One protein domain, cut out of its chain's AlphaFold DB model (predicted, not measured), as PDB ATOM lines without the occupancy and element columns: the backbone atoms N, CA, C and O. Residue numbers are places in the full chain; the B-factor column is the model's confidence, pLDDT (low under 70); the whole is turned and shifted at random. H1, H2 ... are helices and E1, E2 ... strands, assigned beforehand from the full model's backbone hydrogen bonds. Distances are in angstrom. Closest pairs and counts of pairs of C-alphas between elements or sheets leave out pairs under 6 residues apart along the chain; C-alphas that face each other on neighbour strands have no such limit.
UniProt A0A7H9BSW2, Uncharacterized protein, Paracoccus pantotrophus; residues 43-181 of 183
ATOM      1  N   ARG A  43     167.777 241.956 296.509       52.22
ATOM      2  CA  ARG A  43     168.984 242.654 297.010       52.22
ATOM      3  C   ARG A  43     170.354 242.203 296.443       52.22
ATOM      4  O   ARG A  43     170.457 241.063 296.000       52.22
ATOM      5  N   PRO A  44     171.424 243.028 296.635       55.22
ATOM      6  CA  PRO A  44     171.459 244.276 297.416       55.22
ATOM      7  C   PRO A  44     171.520 245.539 296.554       55.22
ATOM      8  O   PRO A  44     172.578 246.118 296.342       55.22
ATOM      9  N   PHE A  45     170.347 246.024 296.157       64.12
ATOM     10  CA  PHE A  45     170.222 247.330 295.527       64.12
ATOM     11  C   PHE A  45     169.654 248.380 296.497       64.12
ATOM     12  O   PHE A  45     168.813 248.077 297.353       64.12
ATOM     13  N   HIS A  46     170.124 249.619 296.367       71.06
ATOM     14  CA  HIS A  46     169.647 250.815 297.066       71.06
ATOM     15  C   HIS A  46     169.246 251.894 296.056       71.06
ATOM     16  O   HIS A  46     169.545 251.760 294.874       71.06
ATOM     17  N   LEU A  47     168.544 252.944 296.492       76.12
ATOM     18  CA  LEU A  47     168.162 254.054 295.616       76.12
ATOM     19  C   LEU A  47     168.849 255.355 296.010       76.12
ATOM     20  O   LEU A  47     168.909 255.689 297.193       76.12
ATOM     21  N   ARG A  48     169.275 256.134 295.017       76.75
ATOM     22  CA  ARG A  48     169.808 257.491 295.197       76.75
ATOM     23  C   ARG A  48     168.903 258.517 294.530       76.75
ATOM     24  O   ARG A  48     168.518 258.340 293.383       76.75
ATOM     25  N   VAL A  49     168.567 259.589 295.241       77.38
ATOM     26  CA  VAL A  49     167.757 260.715 294.745       77.38
ATOM     27  C   VAL A  49     168.655 261.933 294.588       77.38
ATOM     28  O   VAL A  49     168.806 262.716 295.531       77.38
ATOM     29  N   PHE A  50     169.320 262.037 293.438       77.50
ATOM     30  CA  PHE A  50     170.344 263.044 293.140       77.50
ATOM     31  C   PHE A  50     169.913 263.884 291.935       77.50
ATOM     32  O   PHE A  50     169.174 263.395 291.086       77.50
ATOM     33  N   GLY A  51     170.342 265.147 291.891       58.62
ATOM     34  CA  GLY A  51     170.016 266.072 290.801       58.62
ATOM     35  C   GLY A  51     170.984 266.034 289.617       58.62
ATOM     36  O   GLY A  51     170.739 266.702 288.627       58.62
ATOM     37  N   ASP A  52     172.069 265.270 289.697       52.31
ATOM     38  CA  ASP A  52     173.116 265.293 288.678       52.31
ATOM     39  C   ASP A  52     172.925 264.160 287.652       52.31
ATOM     40  O   ASP A  52     172.530 263.050 288.022       52.31
ATOM     41  N   TYR A  53     173.267 264.448 286.394       42.34
ATOM     42  CA  TYR A  53     173.110 263.637 285.176       42.34
ATOM     43  C   TYR A  53     171.699 263.533 284.572       42.34
ATOM     44  O   TYR A  53     170.727 263.109 285.191       42.34
ATOM     45  N   ALA A  54     171.641 263.866 283.279       39.25
ATOM     46  CA  ALA A  54     170.447 263.860 282.451       39.25
ATOM     47  C   ALA A  54     169.651 262.536 282.532       39.25
ATOM     48  O   ALA A  54     170.155 261.463 282.200       39.25
ATOM     49  N   ALA A  55     168.372 262.679 282.863       43.00
ATOM     50  CA  ALA A  55     167.224 261.798 282.697       43.00
ATOM     51  C   ALA A  55     166.842 260.810 283.816       43.00
ATOM     52  O   ALA A  55     165.847 260.100 283.635       43.00
ATOM     53  N   GLU A  56     167.492 260.775 284.987       50.09
ATOM     54  CA  GLU A  56     167.110 259.816 286.046       50.09
ATOM     55  C   GLU A  56     167.026 260.446 287.450       50.09
ATOM     56  O   GLU A  56     168.001 260.675 288.150       50.09
ATOM     57  N   ALA A  57     165.794 260.704 287.904       57.78
ATOM     58  CA  ALA A  57     165.494 261.273 289.226       57.78
ATOM     59  C   ALA A  57     165.861 260.376 290.413       57.78
ATOM     60  O   ALA A  57     165.951 260.830 291.556       57.78
ATOM     61  N   VAL A  58     165.908 259.072 290.156       64.94
ATOM     62  CA  VAL A  58     166.121 258.037 291.154       64.94
ATOM     63  C   VAL A  58     166.927 256.947 290.489       64.94
ATOM     64  O   VAL A  58     166.444 256.322 289.550       64.94
ATOM     65  N   TRP A  59     168.123 256.729 291.006       68.44
ATOM     66  CA  TRP A  59     169.067 255.752 290.493       68.44
ATOM     67  C   TRP A  59     168.948 254.479 291.308       68.44
ATOM     68  O   TRP A  59     168.904 254.556 292.538       68.44
ATOM     69  N   LEU A  60     168.918 253.328 290.642       70.38
ATOM     70  CA  LEU A  60     169.197 252.057 291.298       70.38
ATOM     71  C   LEU A  60     170.709 251.924 291.454       70.38
ATOM     72  O   LEU A  60     171.445 252.204 290.517       70.38
ATOM     73  N   CYS A  61     171.186 251.537 292.626       66.06
ATOM     74  CA  CYS A  61     172.613 251.479 292.918       66.06
ATOM     75  C   CYS A  61     172.973 250.180 293.623       66.06
ATOM     76  O   CYS A  61     172.196 249.673 294.437       66.06
ATOM     77  N   ASP A  62     174.174 249.692 293.361       65.44
ATOM     78  CA  ASP A  62     174.846 248.652 294.134       65.44
ATOM     79  C   ASP A  62     176.137 249.213 294.755       65.44
ATOM     80  O   ASP A  62     176.351 250.430 294.797       65.44
ATOM     81  N   ASP A  63     176.982 248.336 295.294       57.12
ATOM     82  CA  ASP A  63     178.255 248.733 295.901       57.12
ATOM     83  C   ASP A  63     179.295 249.224 294.865       57.12
ATOM     84  O   ASP A  63     180.318 249.789 295.255       57.12
ATOM     85  N   GLU A  64     179.042 249.052 293.562       53.47
ATOM     86  CA  GLU A  64     179.951 249.401 292.464       53.47
ATOM     87  C   GLU A  64     179.546 250.693 291.734       53.47
ATOM     88  O   GLU A  64     180.400 251.355 291.137       53.47
ATOM     89  N   GLY A  65     178.280 251.118 291.815       57.31
ATOM     90  CA  GLY A  65     177.847 252.399 291.257       57.31
ATOM     91  C   GLY A  65     176.344 252.546 291.040       57.31
ATOM     92  O   GLY A  65     175.525 251.831 291.614       57.31
ATOM     93  N   CYS A  66     175.974 253.534 290.220       61.62
ATOM     94  CA  CYS A  66     174.601 253.720 289.757       61.62
ATOM     95  C   CYS A  66     174.362 252.889 288.490       61.62
ATOM     96  O   CYS A  66     175.119 252.978 287.524       61.62
ATOM     97  N   LEU A  67     173.284 252.117 288.489       58.38
ATOM     98  CA  LEU A  67     172.754 251.411 287.335       58.38
ATOM     99  C   LEU A  67     171.869 252.370 286.531       58.38
ATOM    100  O   LEU A  67     171.104 253.141 287.110       58.38
ATOM    101  N   ALA A  68     171.952 252.291 285.200       54.53
ATOM    102  CA  ALA A  68     171.104 253.039 284.267       54.53
ATOM    103  C   ALA A  68     169.696 252.413 284.183       54.53
ATOM    104  O   ALA A  68     169.269 251.915 283.136       54.53
ATOM    105  N   GLU A  69     169.017 252.330 285.327       56.56
ATOM    106  CA  GLU A  69     167.656 251.825 285.439       56.56
ATOM    107  C   GLU A  69     166.669 252.969 285.662       56.56
ATOM    108  O   GLU A  69     166.706 253.687 286.660       56.56
ATOM    109  N   SER A  70     165.703 253.074 284.749       57.59
ATOM    110  CA  SER A  70     164.677 254.108 284.801       57.59
ATOM    111  C   SER A  70     163.873 254.060 286.105       57.59
ATOM    112  O   SER A  70     163.309 253.025 286.462       57.59
ATOM    113  N   ALA A  71     163.651 255.225 286.721       55.72
ATOM    114  CA  ALA A  71     162.745 255.403 287.862       55.72
ATOM    115  C   ALA A  71     161.309 254.864 287.630       55.72
ATOM    116  O   ALA A  71     160.560 254.649 288.585       55.72
ATOM    117  N   ALA A  72     160.902 254.636 286.373       54.75
ATOM    118  CA  ALA A  72     159.632 254.001 286.018       54.75
ATOM    119  C   ALA A  72     159.595 252.480 286.277       54.75
ATOM    120  O   ALA A  72     158.507 251.909 286.325       54.75
ATOM    121  N   ALA A  73     160.752 251.832 286.436       60.53
ATOM    122  CA  ALA A  73     160.884 250.419 286.792       60.53
ATOM    123  C   ALA A  73     160.837 250.179 288.311       60.53
ATOM    124  O   ALA A  73     160.782 249.033 288.757       60.53
ATOM    125  N   LEU A  74     160.825 251.247 289.118       68.50
ATOM    126  CA  LEU A  74     160.735 251.129 290.568       68.50
ATOM    127  C   LEU A  74     159.407 250.471 290.973       68.50
ATOM    128  O   LEU A  74     158.354 250.869 290.463       68.50
ATOM    129  N   PRO A  75     159.413 249.542 291.948       72.12
ATOM    130  CA  PRO A  75     158.206 248.886 292.447       72.12
ATOM    131  C   PRO A  75     157.405 249.814 293.381       72.12
ATOM    132  O   PRO A  75     157.147 249.508 294.542       72.12
ATOM    133  N   VAL A  76     157.019 250.987 292.878       70.56
ATOM    134  CA  VAL A  76     156.243 252.016 293.580       70.56
ATOM    135  C   VAL A  76     154.980 252.367 292.801       70.56
ATOM    136  O   VAL A  76     154.831 252.046 291.624       70.56
ATOM    137  N   ALA A  77     154.045 253.065 293.445       72.94
ATOM    138  CA  ALA A  77     152.858 253.562 292.758       72.94
ATOM    139  C   ALA A  77     153.239 254.451 291.557       72.94
ATOM    140  O   ALA A  77     154.114 255.312 291.671       72.94
ATOM    141  N   ALA A  78     152.517 254.318 290.441       64.75
ATOM    142  CA  ALA A  78     152.779 255.073 289.211       64.75
ATOM    143  C   ALA A  78     152.802 256.600 289.421       64.75
ATOM    144  O   ALA A  78     153.570 257.314 288.781       64.75
ATOM    145  N   SER A  79     152.001 257.114 290.358       64.75
ATOM    146  CA  SER A  79     152.002 258.533 290.730       64.75
ATOM    147  C   SER A  79     153.294 258.976 291.422       64.75
ATOM    148  O   SER A  79     153.711 260.120 291.252       64.75
ATOM    149  N   LEU A  80     153.946 258.093 292.184       70.75
ATOM    150  CA  LEU A  80     155.245 258.367 292.792       70.75
ATOM    151  C   LEU A  80     156.356 258.310 291.739       70.75
ATOM    152  O   LEU A  80     157.153 259.239 291.682       70.75
ATOM    153  N   ALA A  81     156.338 257.317 290.845       70.31
ATOM    154  CA  ALA A  81     157.264 257.253 289.713       70.31
ATOM    155  C   ALA A  81     157.161 258.499 288.807       70.31
ATOM    156  O   ALA A  81     158.171 259.093 288.437       70.31
ATOM    157  N   ALA A  82     155.943 258.976 288.524       65.75
ATOM    158  CA  ALA A  82     155.727 260.212 287.769       65.75
ATOM    159  C   ALA A  82     156.276 261.459 288.487       65.75
ATOM    160  O   ALA A  82     156.781 262.373 287.840       65.75
ATOM    161  N   ARG A  83     156.201 261.501 289.825       69.88
ATOM    162  CA  ARG A  83     156.795 262.584 290.626       69.88
ATOM    163  C   ARG A  83     158.317 262.556 290.612       69.88
ATOM    164  O   ARG A  83     158.903 263.631 290.666       69.88
ATOM    165  N   CYS A  84     158.928 261.372 290.542       75.62
ATOM    166  CA  CYS A  84     160.363 261.242 290.324       75.62
ATOM    167  C   CYS A  84     160.741 261.922 289.006       75.62
ATOM    168  O   CYS A  84     161.461 262.912 289.026       75.62
ATOM    169  N   LEU A  85     160.152 261.480 287.892       71.62
ATOM    170  CA  LEU A  85     160.439 262.032 286.562       71.62
ATOM    171  C   LEU A  85     160.224 263.550 286.490       71.62
ATOM    172  O   LEU A  85     161.095 264.273 286.026       71.62
ATOM    173  N   LEU A  86     159.105 264.050 287.027       70.06
ATOM    174  CA  LEU A  86     158.825 265.488 287.046       70.06
ATOM    175  C   LEU A  86     159.881 266.279 287.826       70.06
ATOM    176  O   LEU A  86     160.180 267.417 287.471       70.06
ATOM    177  N   TRP A  87     160.404 265.718 288.917       76.06
ATOM    178  CA  TRP A  87     161.441 266.376 289.699       76.06
ATOM    179  C   TRP A  87     162.778 266.431 288.950       76.06
ATOM    180  O   TRP A  87     163.372 267.505 288.948       76.06
ATOM    181  N   ALA A  88     163.193 265.357 288.261       73.12
ATOM    182  CA  ALA A  88     164.384 265.377 287.395       73.12
ATOM    183  C   ALA A  88     164.250 266.381 286.247       73.12
ATOM    184  O   ALA A  88     165.107 267.246 286.101       73.12
ATOM    185  N   ASP A  89     163.126 266.360 285.521       69.25
ATOM    186  CA  ASP A  89     162.856 267.325 284.444       69.25
ATOM    187  C   ASP A  89     162.941 268.774 284.963       69.25
ATOM    188  O   ASP A  89     163.449 269.679 284.294       69.25
ATOM    189  N   CYS A  90     162.421 269.006 286.175       67.44
ATOM    190  CA  CYS A  90     162.520 270.300 286.838       67.44
ATOM    191  C   CYS A  90     163.963 270.626 287.235       67.44
ATOM    192  O   CYS A  90     164.329 271.787 287.141       67.44
ATOM    193  N   TYR A  91     164.765 269.665 287.684       71.88
ATOM    194  CA  TYR A  91     166.161 269.903 288.043       71.88
ATOM    195  C   TYR A  91     166.977 270.352 286.820       71.88
ATOM    196  O   TYR A  91     167.503 271.465 286.820       71.88
ATOM    197  N   GLU A  92     166.950 269.567 285.740       66.44
ATOM    198  CA  GLU A  92     167.698 269.824 284.496       66.44
ATOM    199  C   GLU A  92     167.332 271.160 283.849       66.44
ATOM    200  O   GLU A  92     168.192 271.977 283.531       66.44
ATOM    201  N   THR A  93     166.030 271.437 283.709       64.38
ATOM    202  CA  THR A  93     165.566 272.686 283.079       64.38
ATOM    203  C   THR A  93     166.072 273.927 283.828       64.38
ATOM    204  O   THR A  93     166.214 274.998 283.237       64.38
ATOM    205  N   HIS A  94     166.306 273.813 285.138       65.75
ATOM    206  CA  HIS A  94     166.775 274.929 285.956       65.75
ATOM    207  C   HIS A  94     168.298 275.005 286.026       65.75
ATOM    208  O   HIS A  94     168.823 276.114 286.111       65.75
ATOM    209  N   GLU A  95     169.004 273.876 285.969       63.97
ATOM    210  CA  GLU A  95     170.455 273.856 285.771       63.97
ATOM    211  C   GLU A  95     170.834 274.614 284.490       63.97
ATOM    212  O   GLU A  95     171.625 275.558 284.553       63.97
ATOM    213  N   ASP A  96     170.153 274.319 283.377       62.78
ATOM    214  CA  ASP A  96     170.307 275.030 282.103       62.78
ATOM    215  C   ASP A  96     170.099 276.550 282.263       62.78
ATOM    216  O   ASP A  96     170.931 277.361 281.859       62.78
ATOM    217  N   ALA A  97     169.007 276.961 282.919       61.47
ATOM    218  CA  ALA A  97     168.652 278.375 283.071       61.47
ATOM    219  C   ALA A  97     169.665 279.194 283.901       61.47
ATOM    220  O   ALA A  97     169.706 280.424 283.798       61.47
ATOM    221  N   TRP A  98     170.458 278.541 284.748       61.09
ATOM    222  CA  TRP A  98     171.464 279.184 285.597       61.09
ATOM    223  C   TRP A  98     172.871 279.069 285.058       61.09
ATOM    224  O   TRP A  98     173.676 279.979 285.271       61.09
ATOM    225  N   PHE A  99     173.165 277.998 284.323       59.72
ATOM    226  CA  PHE A  99     174.287 278.017 283.405       59.72
ATOM    227  C   PHE A  99     174.179 279.267 282.524       59.72
ATOM    228  O   PHE A  99     175.107 280.078 282.513       59.72
ATOM    229  N   ASP A 100     173.000 279.504 281.943       58.84
ATOM    230  CA  ASP A 100     172.713 280.708 281.165       58.84
ATOM    231  C   ASP A 100     172.859 281.990 282.006       58.84
ATOM    232  O   ASP A 100     173.527 282.924 281.575       58.84
ATOM    233  N   HIS A 101     172.345 282.040 283.242       62.78
ATOM    234  CA  HIS A 101     172.510 283.213 284.118       62.78
ATOM    235  C   HIS A 101     173.966 283.600 284.398       62.78
ATOM    236  O   HIS A 101     174.301 284.783 284.391       62.78
ATOM    237  N   ASN A 102     174.828 282.618 284.664       58.47
ATOM    238  CA  ASN A 102     176.212 282.882 285.057       58.47
ATOM    239  C   ASN A 102     177.156 283.079 283.867       58.47
ATOM    240  O   ASN A 102     178.231 283.652 284.042       58.47
ATOM    241  N   HIS A 103     176.785 282.593 282.679       50.50
ATOM    242  CA  HIS A 103     177.671 282.571 281.511       50.50
ATOM    243  C   HIS A 103     177.175 283.439 280.349       50.50
ATOM    244  O   HIS A 103     177.943 283.696 279.420       50.50
ATOM    245  N   VAL A 104     175.936 283.939 280.401       50.62
ATOM    246  CA  VAL A 104     175.369 284.850 279.402       50.62
ATOM    247  C   VAL A 104     175.227 286.248 279.998       50.62
ATOM    248  O   VAL A 104     174.520 286.468 280.981       50.62
ATOM    249  N   ALA A 105     175.897 287.219 279.371       47.78
ATOM    250  CA  ALA A 105     175.780 288.623 279.746       47.78
ATOM    251  C   ALA A 105     174.310 289.084 279.671       47.78
ATOM    252  O   ALA A 105     173.612 288.803 278.696       47.78
ATOM    253  N   ASP A 106     173.859 289.796 280.706       64.06
ATOM    254  CA  ASP A 106     172.512 290.369 280.849       64.06
ATOM    255  C   ASP A 106     171.348 289.367 281.004       64.06
ATOM    256  O   ASP A 106     170.179 289.762 280.934       64.06
ATOM    257  N   TRP A 107     171.618 288.081 281.264       54.53
ATOM    258  CA  TRP A 107     170.548 287.135 281.592       54.53
ATOM    259  C   TRP A 107     169.985 287.401 282.998       54.53
ATOM    260  O   TRP A 107     170.748 287.481 283.969       54.53
ATOM    261  N   PRO A 108     168.655 287.537 283.151       61.91
ATOM    262  CA  PRO A 108     168.059 287.864 284.436       61.91
ATOM    263  C   PRO A 108     168.310 286.751 285.454       61.91
ATOM    264  O   PRO A 108     168.165 285.566 285.154       61.91
ATOM    265  N   ALA A 109     168.634 287.145 286.686       59.97
ATOM    266  CA  ALA A 109     168.691 286.201 287.790       59.97
ATOM    267  C   ALA A 109     167.305 285.560 287.993       59.97
ATOM    268  O   ALA A 109     166.301 286.284 288.000       59.97
ATOM    269  N   PRO A 110     167.209 284.230 288.174       58.03
ATOM    270  CA  PRO A 110     165.954 283.593 288.526       58.03
ATOM    271  C   PRO A 110     165.305 284.240 289.766       58.03
ATOM    272  O   PRO A 110     165.998 284.655 290.696       58.03
ATOM    273  N   PRO A 111     163.962 284.316 289.809       50.09
ATOM    274  CA  PRO A 111     163.220 285.186 290.730       50.09
ATOM    275  C   PRO A 111     163.276 284.789 292.217       50.09
ATOM    276  O   PRO A 111     162.769 285.521 293.063       50.09
ATOM    277  N   PHE A 112     163.854 283.637 292.562       57.78
ATOM    278  CA  PHE A 112     164.136 283.206 293.934       57.78
ATOM    279  C   PHE A 112     165.197 282.101 293.927       57.78
ATOM    280  O   PHE A 112     165.513 281.564 292.865       57.78
ATOM    281  N   ASN A 113     165.714 281.724 295.107       64.75
ATOM    282  CA  ASN A 113     166.636 280.594 295.268       64.75
ATOM    283  C   ASN A 113     165.899 279.257 295.032       64.75
ATOM    284  O   ASN A 113     165.581 278.502 295.952       64.75
ATOM    285  N   HIS A 114     165.540 279.018 293.770       64.69
ATOM    286  CA  HIS A 114     164.733 277.897 293.297       64.69
ATOM    287  C   HIS A 114     165.448 276.563 293.521       64.69
ATOM    288  O   HIS A 114     164.783 275.547 293.695       64.69
ATOM    289  N   TYR A 115     166.779 276.583 293.618       66.00
ATOM    290  CA  TYR A 115     167.617 275.441 293.968       66.00
ATOM    291  C   TYR A 115     167.311 274.876 295.333       66.00
ATOM    292  O   TYR A 115     167.048 273.688 295.473       66.00
ATOM    293  N   GLN A 116     167.245 275.747 296.335       73.25
ATOM    294  CA  GLN A 116     166.878 275.337 297.679       73.25
ATOM    295  C   GLN A 116     165.488 274.693 297.708       73.25
ATOM    296  O   GLN A 116     165.275 273.719 298.432       73.25
ATOM    297  N   ALA A 117     164.559 275.196 296.891       74.88
ATOM    298  CA  ALA A 117     163.217 274.645 296.764       74.88
ATOM    299  C   ALA A 117     163.184 273.312 295.992       74.88
ATOM    300  O   ALA A 117     162.481 272.395 296.414       74.88
ATOM    301  N   ILE A 118     163.924 273.177 294.886       76.31
ATOM    302  CA  ILE A 118     164.027 271.939 294.099       76.31
ATOM    303  C   ILE A 118     164.738 270.856 294.910       76.31
ATOM    304  O   ILE A 118     164.216 269.750 295.020       76.31
ATOM    305  N   ASN A 119     165.849 271.180 295.561       79.88
ATOM    306  CA  ASN A 119     166.564 270.283 296.462       79.88
ATOM    307  C   ASN A 119     165.657 269.793 297.603       79.88
ATOM    308  O   ASN A 119     165.526 268.594 297.837       79.88
ATOM    309  N   LEU A 120     164.900 270.700 298.232       82.62
ATOM    310  CA  LEU A 120     163.925 270.329 299.259       82.62
ATOM    311  C   LEU A 120     162.779 269.456 298.703       82.62
ATOM    312  O   LEU A 120     162.291 268.556 299.388       82.62
ATOM    313  N   ARG A 121     162.347 269.666 297.451       83.44
ATOM    314  CA  ARG A 121     161.400 268.756 296.774       83.44
ATOM    315  C   ARG A 121     162.008 267.366 296.566       83.44
ATOM    316  O   ARG A 121     161.289 266.386 296.770       83.44
ATOM    317  N   GLY A 122     163.297 267.286 296.236       85.69
ATOM    318  CA  GLY A 122     164.062 266.039 296.132       85.69
ATOM    319  C   GLY A 122     164.116 265.300 297.466       85.69
ATOM    320  O   GLY A 122     163.796 264.116 297.540       85.69
ATOM    321  N   PHE A 123     164.349 266.025 298.559       88.75
ATOM    322  CA  PHE A 123     164.275 265.472 299.908       88.75
ATOM    323  C   PHE A 123     162.898 264.851 300.224       88.75
ATOM    324  O   PHE A 123     162.796 263.712 300.692       88.75
ATOM    325  N   PHE A 124     161.807 265.574 299.945       89.69
ATOM    326  CA  PHE A 124     160.452 265.056 300.169       89.69
ATOM    327  C   PHE A 124     160.118 263.861 299.267       89.69
ATOM    328  O   PHE A 124     159.322 262.997 299.660       89.69
ATOM    329  N   LEU A 125     160.699 263.810 298.066       87.62
ATOM    330  CA  LEU A 125     160.607 262.673 297.159       87.62
ATOM    331  C   LEU A 125     161.331 261.451 297.743       87.62
ATOM    332  O   LEU A 125     160.713 260.393 297.846       87.62
ATOM    333  N   ALA A 126     162.565 261.610 298.227       90.12
ATOM    334  CA  ALA A 126     163.330 260.553 298.889       90.12
ATOM    335  C   ALA A 126     162.587 259.981 300.112       90.12
ATOM    336  O   ALA A 126     162.457 258.767 300.266       90.12
ATOM    337  N   CYS A 127     161.968 260.843 300.925       91.31
ATOM    338  CA  CYS A 127     161.107 260.414 302.032       91.31
ATOM    339  C   CYS A 127     159.847 259.665 301.564       91.31
ATOM    340  O   CYS A 127     159.344 258.770 302.246       91.31
ATOM    341  N   ALA A 128     159.272 260.035 300.417       88.31
ATOM    342  CA  ALA A 128     158.145 259.306 299.837       88.31
ATOM    343  C   ALA A 128     158.562 257.919 299.324       88.31
ATOM    344  O   ALA A 128     157.839 256.956 299.573       88.31
ATOM    345  N   LEU A 129     159.736 257.805 298.697       86.75
ATOM    346  CA  LEU A 129     160.317 256.532 298.267       86.75
ATOM    347  C   LEU A 129     160.615 255.624 299.458       86.75
ATOM    348  O   LEU A 129     160.207 254.470 299.439       86.75
ATOM    349  N   LYS A 130     161.192 256.154 300.545       90.56
ATOM    350  CA  LYS A 130     161.430 255.375 301.771       90.56
ATOM    351  C   LYS A 130     160.144 254.816 302.384       90.56
ATOM    352  O   LYS A 130     160.143 253.707 302.901       90.56
ATOM    353  N   ARG A 131     159.031 255.555 302.310       88.75
ATOM    354  CA  ARG A 131     157.711 255.049 302.739       88.75
ATOM    355  C   ARG A 131     157.179 253.941 301.836       88.75
ATOM    356  O   ARG A 131     156.537 253.028 302.341       88.75
ATOM    357  N   ALA A 132     157.396 254.047 300.527       82.44
ATOM    358  CA  ALA A 132     156.944 253.049 299.561       82.44
ATOM    359  C   ALA A 132     157.819 251.783 299.571       82.44
ATOM    360  O   ALA A 132     157.318 250.698 299.302       82.44
ATOM    361  N   LEU A 133     159.103 251.932 299.906       83.56
ATOM    362  CA  LEU A 133     160.130 250.892 299.884       83.56
ATOM    363  C   LEU A 133     160.876 250.860 301.234       83.56
ATOM    364  O   LEU A 133     162.042 251.260 301.307       83.56
ATOM    365  N   PRO A 134     160.225 250.424 302.329       83.38
ATOM    366  CA  PRO A 134     160.786 250.517 303.680       83.38
ATOM    367  C   PRO A 134     162.085 249.721 303.858       83.38
ATOM    368  O   PRO A 134     162.985 250.182 304.565       83.38
ATOM    369  N   ASP A 135     162.220 248.588 303.169       82.19
ATOM    370  CA  ASP A 135     163.399 247.718 303.238       82.19
ATOM    371  C   ASP A 135     164.534 248.156 302.300       82.19
ATOM    372  O   ASP A 135     165.638 247.606 302.353       82.19
ATOM    373  N   CYS A 136     164.288 249.153 301.448       80.31
ATOM    374  CA  CYS A 136     165.299 249.722 300.571       80.31
ATOM    375  C   CYS A 136     166.074 250.825 301.308       80.31
ATOM    376  O   CYS A 136     165.495 251.667 302.011       80.31
ATOM    377  N   ARG A 137     167.402 250.825 301.163       85.69
ATOM    378  CA  ARG A 137     168.227 251.975 301.546       85.69
ATOM    379  C   ARG A 137     167.971 253.074 300.520       85.69
ATOM    380  O   ARG A 137     168.060 252.825 299.325       85.69
ATOM    381  N   ILE A 138     167.618 254.261 300.995       86.19
ATOM    382  CA  ILE A 138     167.382 255.427 300.145       86.19
ATOM    383  C   ILE A 138     168.367 256.494 300.577       86.19
ATOM    384  O   ILE A 138     168.418 256.828 301.760       86.19
ATOM    385  N   GLU A 139     169.110 257.044 299.634       86.56
ATOM    386  CA  GLU A 139     170.024 258.148 299.872       86.56
ATOM    387  C   GLU A 139     169.573 259.378 299.089       86.56
ATOM    388  O   GLU A 139     169.016 259.285 297.996       86.56
ATOM    389  N   PHE A 140     169.808 260.548 299.658       88.19
ATOM    390  CA  PHE A 140     169.497 261.841 299.074       88.19
ATOM    391  C   PHE A 140     170.755 262.701 299.095       88.19
ATOM    392  O   PHE A 140     171.456 262.738 300.105       88.19
ATOM    393  N   LEU A 141     171.036 263.390 297.994       85.44
ATOM    394  CA  LEU A 141     172.125 264.357 297.921       85.44
ATOM    395  C   LEU A 141     171.568 265.752 298.216       85.44
ATOM    396  O   LEU A 141     170.941 266.364 297.359       85.44
ATOM    397  N   ASP A 142     171.816 266.260 299.423       84.44
ATOM    398  CA  ASP A 142     171.545 267.655 299.780       84.44
ATOM    399  C   ASP A 142     172.665 268.562 299.261       84.44
ATOM    400  O   ASP A 142     173.502 269.059 300.024       84.44
ATOM    401  N   GLU A 143     172.692 268.755 297.946       76.19
ATOM    402  CA  GLU A 143     173.719 269.523 297.237       76.19
ATOM    403  C   GLU A 143     173.874 270.944 297.800       76.19
ATOM    404  O   GLU A 143     174.986 271.454 297.965       76.19
ATOM    405  N   TYR A 144     172.753 271.540 298.206       77.25
ATOM    406  CA  TYR A 144     172.681 272.914 298.701       77.25
ATOM    407  C   TYR A 144     172.838 273.033 300.216       77.25
ATOM    408  O   TYR A 144     172.859 274.156 300.725       77.25
ATOM    409  N   ARG A 145     172.974 271.907 300.933       81.12
ATOM    410  CA  ARG A 145     173.202 271.851 302.386       81.12
ATOM    411  C   ARG A 145     172.203 272.727 303.140       81.12
ATOM    412  O   ARG A 145     172.581 273.575 303.947       81.12
ATOM    413  N   ASN A 146     170.925 272.575 302.807       79.75
ATOM    414  CA  ASN A 146     169.879 273.502 303.235       79.75
ATOM    415  C   ASN A 146     168.716 272.830 303.972       79.75
ATOM    416  O   ASN A 146     167.676 273.462 304.178       79.75
ATOM    417  N   LEU A 147     168.868 271.569 304.386       83.75
ATOM    418  CA  LEU A 147     167.867 270.922 305.227       83.75
ATOM    419  C   LEU A 147     167.763 271.611 306.604       83.75
ATOM    420  O   LEU A 147     168.756 271.715 307.321       83.75
ATOM    421  N   PRO A 148     166.558 272.045 307.021       79.69
ATOM    422  CA  PRO A 148     166.392 272.989 308.129       79.69
ATOM    423  C   PRO A 148     166.673 272.433 309.533       79.69
ATOM    424  O   PRO A 148     166.726 273.210 310.481       79.69
ATOM    425  N   TRP A 149     166.801 271.116 309.702       81.88
ATOM    426  CA  TRP A 149     167.127 270.488 310.995       81.88
ATOM    427  C   TRP A 149     168.583 270.038 311.098       81.88
ATOM    428  O   TRP A 149     168.976 269.519 312.139       81.88
ATOM    429  N   ARG A 150     169.369 270.181 310.028       84.00
ATOM    430  CA  ARG A 150     170.742 269.691 309.991       84.00
ATOM    431  C   ARG A 150     171.715 270.830 310.250       84.00
ATOM    432  O   ARG A 150     171.596 271.900 309.662       84.00
ATOM    433  N   ASP A 151     172.679 270.574 311.126       84.12
ATOM    434  CA  ASP A 151     173.799 271.478 311.335       84.12
ATOM    435  C   ASP A 151     174.845 271.237 310.243       84.12
ATOM    436  O   ASP A 151     175.343 270.123 310.078       84.12
ATOM    437  N   TYR A 152     175.133 272.279 309.470       83.88
ATOM    438  CA  TYR A 152     176.142 272.274 308.413       83.88
ATOM    439  C   TYR A 152     177.409 273.036 308.805       83.88
ATOM    440  O   TYR A 152     178.264 273.282 307.947       83.88
ATOM    441  N   THR A 153     177.523 273.418 310.080       84.62
ATOM    442  CA  THR A 153     178.713 274.054 310.633       84.62
ATOM    443  C   THR A 153     179.914 273.129 310.423       84.62
ATOM    444  O   THR A 153     179.824 271.941 310.742       84.62
ATOM    445  N   PRO A 154     181.017 273.634 309.844       85.06
ATOM    446  CA  PRO A 154     182.245 272.866 309.742       85.06
ATOM    447  C   PRO A 154     182.746 272.440 311.125       85.06
ATOM    448  O   PRO A 154     182.607 273.192 312.092       85.06
ATOM    449  N   ASP A 155     183.345 271.259 311.218       80.38
ATOM    450  CA  ASP A 155     183.995 270.808 312.444       80.38
ATOM    451  C   ASP A 155     185.292 271.592 312.739       80.38
ATOM    452  O   ASP A 155     185.649 272.561 312.061       80.38
ATOM    453  N   ALA A 156     186.021 271.178 313.779       83.81
ATOM    454  CA  ALA A 156     187.273 271.821 314.179       83.81
ATOM    455  C   ALA A 156     188.380 271.733 313.107       83.81
ATOM    456  O   ALA A 156     189.356 272.481 313.174       83.81
ATOM    457  N   GLN A 157     188.232 270.837 312.130       82.12
ATOM    458  CA  GLN A 157     189.125 270.637 310.995       82.12
ATOM    459  C   GLN A 157     188.655 271.422 309.757       82.12
ATOM    460  O   GLN A 157     189.363 271.471 308.751       82.12
ATOM    461  N   GLY A 158     187.499 272.090 309.835       81.12
ATOM    462  CA  GLY A 158     186.887 272.812 308.724       81.12
ATOM    463  C   GLY A 158     186.109 271.906 307.766       81.12
ATOM    464  O   GLY A 158     185.674 272.378 306.711       81.12
ATOM    465  N   GLU A 159     185.899 270.636 308.115       73.94
ATOM    466  CA  GLU A 159     185.144 269.694 307.299       73.94
ATOM    467  C   GLU A 159     183.645 269.875 307.532       73.94
ATOM    468  O   GLU A 159     183.153 269.918 308.659       73.94
ATOM    469  N   LYS A 160     182.886 269.998 306.441       72.31
ATOM    470  CA  LYS A 160     181.422 270.026 306.511       72.31
ATOM    471  C   LYS A 160     180.885 268.593 306.479       72.31
ATOM    472  O   LYS A 160     181.413 267.782 305.717       72.31
ATOM    473  N   PRO A 161     179.764 268.296 307.162       72.25
ATOM    474  CA  PRO A 161     179.169 266.960 307.129       72.25
ATOM    475  C   PRO A 161     178.819 266.534 305.691       72.25
ATOM    476  O   PRO A 161     178.582 267.397 304.845       72.25
ATOM    477  N   PRO A 162     178.760 265.236 305.360       72.88
ATOM    478  CA  PRO A 162     178.520 264.794 303.986       72.88
ATOM    479  C   PRO A 162     177.164 265.292 303.465       72.88
ATOM    480  O   PRO A 162     176.151 265.200 304.157       72.88
ATOM    481  N   HIS A 163     177.120 265.827 302.243       78.19
ATOM    482  CA  HIS A 163     175.851 266.209 301.602       78.19
ATOM    483  C   HIS A 163     175.002 264.996 301.195       78.19
ATOM    484  O   HIS A 163     173.793 265.130 301.061       78.19
ATOM    485  N   LEU A 164     175.607 263.811 301.072       83.88
ATOM    486  CA  LEU A 164     174.897 262.558 300.870       83.88
ATOM    487  C   LEU A 164     174.345 262.069 302.209       83.88
ATOM    488  O   LEU A 164     175.076 261.996 303.198       83.88
ATOM    489  N   ILE A 165     173.053 261.764 302.245       86.31
ATOM    490  CA  ILE A 165     172.327 261.438 303.470       86.31
ATOM    491  C   ILE A 165     171.437 260.231 303.237       86.31
ATOM    492  O   ILE A 165     170.651 260.212 302.294       86.31
ATOM    493  N   GLU A 166     171.484 259.260 304.141       89.19
ATOM    494  CA  GLU A 166     170.498 258.186 304.164       89.19
ATOM    495  C   GLU A 166     169.163 258.679 304.752       89.19
ATOM    496  O   GLU A 166     169.107 259.404 305.753       89.19
ATOM    497  N   ILE A 167     168.053 258.259 304.149       91.62
ATOM    498  CA  ILE A 167     166.711 258.501 304.674       91.62
ATOM    499  C   ILE A 167     166.402 257.469 305.766       91.62
ATOM    500  O   ILE A 167     165.899 256.373 305.506       91.62
ATOM    501  N   THR A 168     166.687 257.849 307.011       90.94
ATOM    502  CA  THR A 168     166.448 257.049 308.220       90.94
ATOM    503  C   THR A 168     165.118 257.409 308.899       90.94
ATOM    504  O   THR A 168     164.418 258.339 308.497       90.94
ATOM    505  N   ALA A 169     164.759 256.698 309.973       89.12
ATOM    506  CA  ALA A 169     163.586 257.025 310.788       89.12
ATOM    507  C   ALA A 169     163.642 258.447 311.389       89.12
ATOM    508  O   ALA A 169     162.613 259.116 311.484       89.12
ATOM    509  N   GLU A 170     164.834 258.926 311.748       89.25
ATOM    510  CA  GLU A 170     165.057 260.292 312.230       89.25
ATOM    511  C   GLU A 170     164.780 261.316 311.124       89.25
ATOM    512  O   GLU A 170     163.992 262.245 311.308       89.25
ATOM    513  N   THR A 171     165.326 261.089 309.927       90.12
ATOM    514  CA  THR A 171     165.060 261.919 308.745       90.12
ATOM    515  C   THR A 171     163.558 262.018 308.458       90.12
ATOM    516  O   THR A 171     163.018 263.104 308.229       90.12
ATOM    517  N   MET A 172     162.852 260.888 308.551       90.94
ATOM    518  CA  MET A 172     161.400 260.815 308.379       90.94
ATOM    519  C   MET A 172     160.626 261.554 309.483       90.94
ATOM    520  O   MET A 172     159.568 262.126 309.209       90.94
ATOM    521  N   HIS A 173     161.133 261.576 310.719       90.50
ATOM    522  CA  HIS A 173     160.542 262.345 311.815       90.50
ATOM    523  C   HIS A 173     160.608 263.853 311.541       90.50
ATOM    524  O   HIS A 173     159.597 264.551 311.672       90.50
ATOM    525  N   HIS A 174     161.763 264.354 311.101       88.25
ATOM    526  CA  HIS A 174     161.926 265.764 310.747       88.25
ATOM    527  C   HIS A 174     161.067 266.171 309.545       88.25
ATOM    528  O   HIS A 174     160.447 267.238 309.553       88.25
ATOM    529  N   GLU A 175     160.956 265.296 308.545       90.50
ATOM    530  CA  GLU A 175     160.053 265.490 307.412       90.50
ATOM    531  C   GLU A 175     158.584 265.587 307.848       90.50
ATOM    532  O   GLU A 175     157.848 266.478 307.416       90.50
ATOM    533  N   ALA A 176     158.148 264.714 308.756       85.75
ATOM    534  CA  ALA A 176     156.794 264.755 309.291       85.75
ATOM    535  C   ALA A 176     156.539 266.028 310.119       85.75
ATOM    536  O   ALA A 176     155.445 266.597 310.055       85.75
ATOM    537  N   ALA A 177     157.533 266.494 310.879       84.06
ATOM    538  CA  ALA A 177     157.450 267.729 311.653       84.06
ATOM    539  C   ALA A 177     157.333 268.973 310.754       84.06
ATOM    540  O   ALA A 177     156.567 269.885 311.077       84.06
ATOM    541  N   SER A 178     158.015 268.997 309.603       79.50
ATOM    542  CA  SER A 178     157.941 270.122 308.661       79.50
ATOM    543  C   SER A 178     156.559 270.245 308.003       79.50
ATOM    544  O   SER A 178     156.064 271.354 307.835       79.50
ATOM    545  N   ARG A 179     155.867 269.124 307.744       70.75
ATOM    546  CA  ARG A 179     154.476 269.108 307.238       70.75
ATOM    547  C   ARG A 179     153.433 269.604 308.244       70.75
ATOM    548  O   ARG A 179     152.357 270.041 307.843       70.75
ATOM    549  N   ARG A 180     153.709 269.476 309.547       67.62
ATOM    550  CA  ARG A 180     152.787 269.870 310.631       67.62
ATOM    551  C   ARG A 180     152.854 271.356 310.960       67.62
ATOM    552  O   ARG A 180     151.917 271.880 311.555       67.62
ATOM    553  N   ARG A 181     153.924 272.039 310.547       57.88
ATOM    554  CA  ARG A 181     153.996 273.500 310.558       57.88
ATOM    555  C   ARG A 181     153.152 274.036 309.399       57.88
ATOM    556  O   ARG A 181     153.671 274.342 308.332       57.88
TER     557      ARG A 181
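AT A GLANCE: This is residues 43 to 181 of the 183 residues of an uncharacterized protein of Paracoccus pantotrophus (UniProt A0A7H9BSW2). A small, twisted four-stranded sheet has helix H2 running along one of its faces, and the long helix H1 pairs with H2 as a helical hairpin whose far end reaches past the sheet. The short helix H3 crosses H2 at a steep angle, and residues 154 to 159, in the link between E3 and E4, stick out from the body. The printed part has 139 residues with three named helices and four named strands, in the order E1 E2 H1 H2 E3 E4 H3; the sheet is mixed, in the order E2 E1 E3 E4, and the class is mixed, helices and strands. The whole is compact, with a radius of gyration of the C-alphas of 15.9 A and spans of 50 by 39 by 36 A.

HOW THE PARTS SIT: In the sheet, the inner strands E1, residues 46 to 49, and E3, residues 138 to 141, are parallel at 31 degrees, with N 139 and O 47 2.8 A apart, within hydrogen-bond range. Edge strand E2, residues 59 to 61, forms an antiparallel hairpin with E1, N 46 and O 61 being 2.8 A apart. Edge strand E4, residues 164 to 166, forms an antiparallel hairpin with E3, N 140 and O 165 being 2.8 A apart. From edge to edge the strands' lines turn by 75 degrees. H2, residues 114 to 132, is on the sheet at a height over the sheet of 8.6 A, over E1 and E3, and runs along the strands, at 3 degrees to E3 on the local plane; H2 and the sheet E2 E1 E3 E4 make two layers, a helix on one face of a sheet. The closest C-alphas of H2 and E3 are those of Lys 130 and Ile 138, 6.2 A apart. H1, residues 78 to 103, touches H2 with residues 80 to 91 alone, at a shallow tilt of 21 degrees, opposite ways; their closest C-alphas, of Tyr 91 and Ile 118, are 6.7 A apart. H3, residues 169 to 180, touches H2 with residues 171 to 175 alone, at a steep tilt of 61 degrees, opposite ways; their closest C-alphas, of Cys 127 and Met 172, are 6.4 A apart. H1 and H3 are apart, and neither is on the sheet. In H1, H2 and H3 every O i to N i+4 pair is within hydrogen-bond range.

IN THESE COORDINATES: E1 begins at C-alpha 46, (169.647, 250.815, 297.066). From first to last C-alpha, H1 measures 37.9 A, H2 26.8 A and H3 16.8 A. H1 begins at C-alpha 78, (152.779, 255.073, 289.211), and H3 ends at C-alpha 180, (152.787, 269.870, 310.631).

THE WHOLE: The two C-alphas farthest apart, of Arg 43 and Asp 106, are 50.5 A apart. The printed part has no cut. The links E2 to H1 and E3 to E4 are long, with 16 and 22 residues. The mean pLDDT of the printed part is 72.2; 58 residues are under 70, among them residues 61 to 74 and 92 to 115.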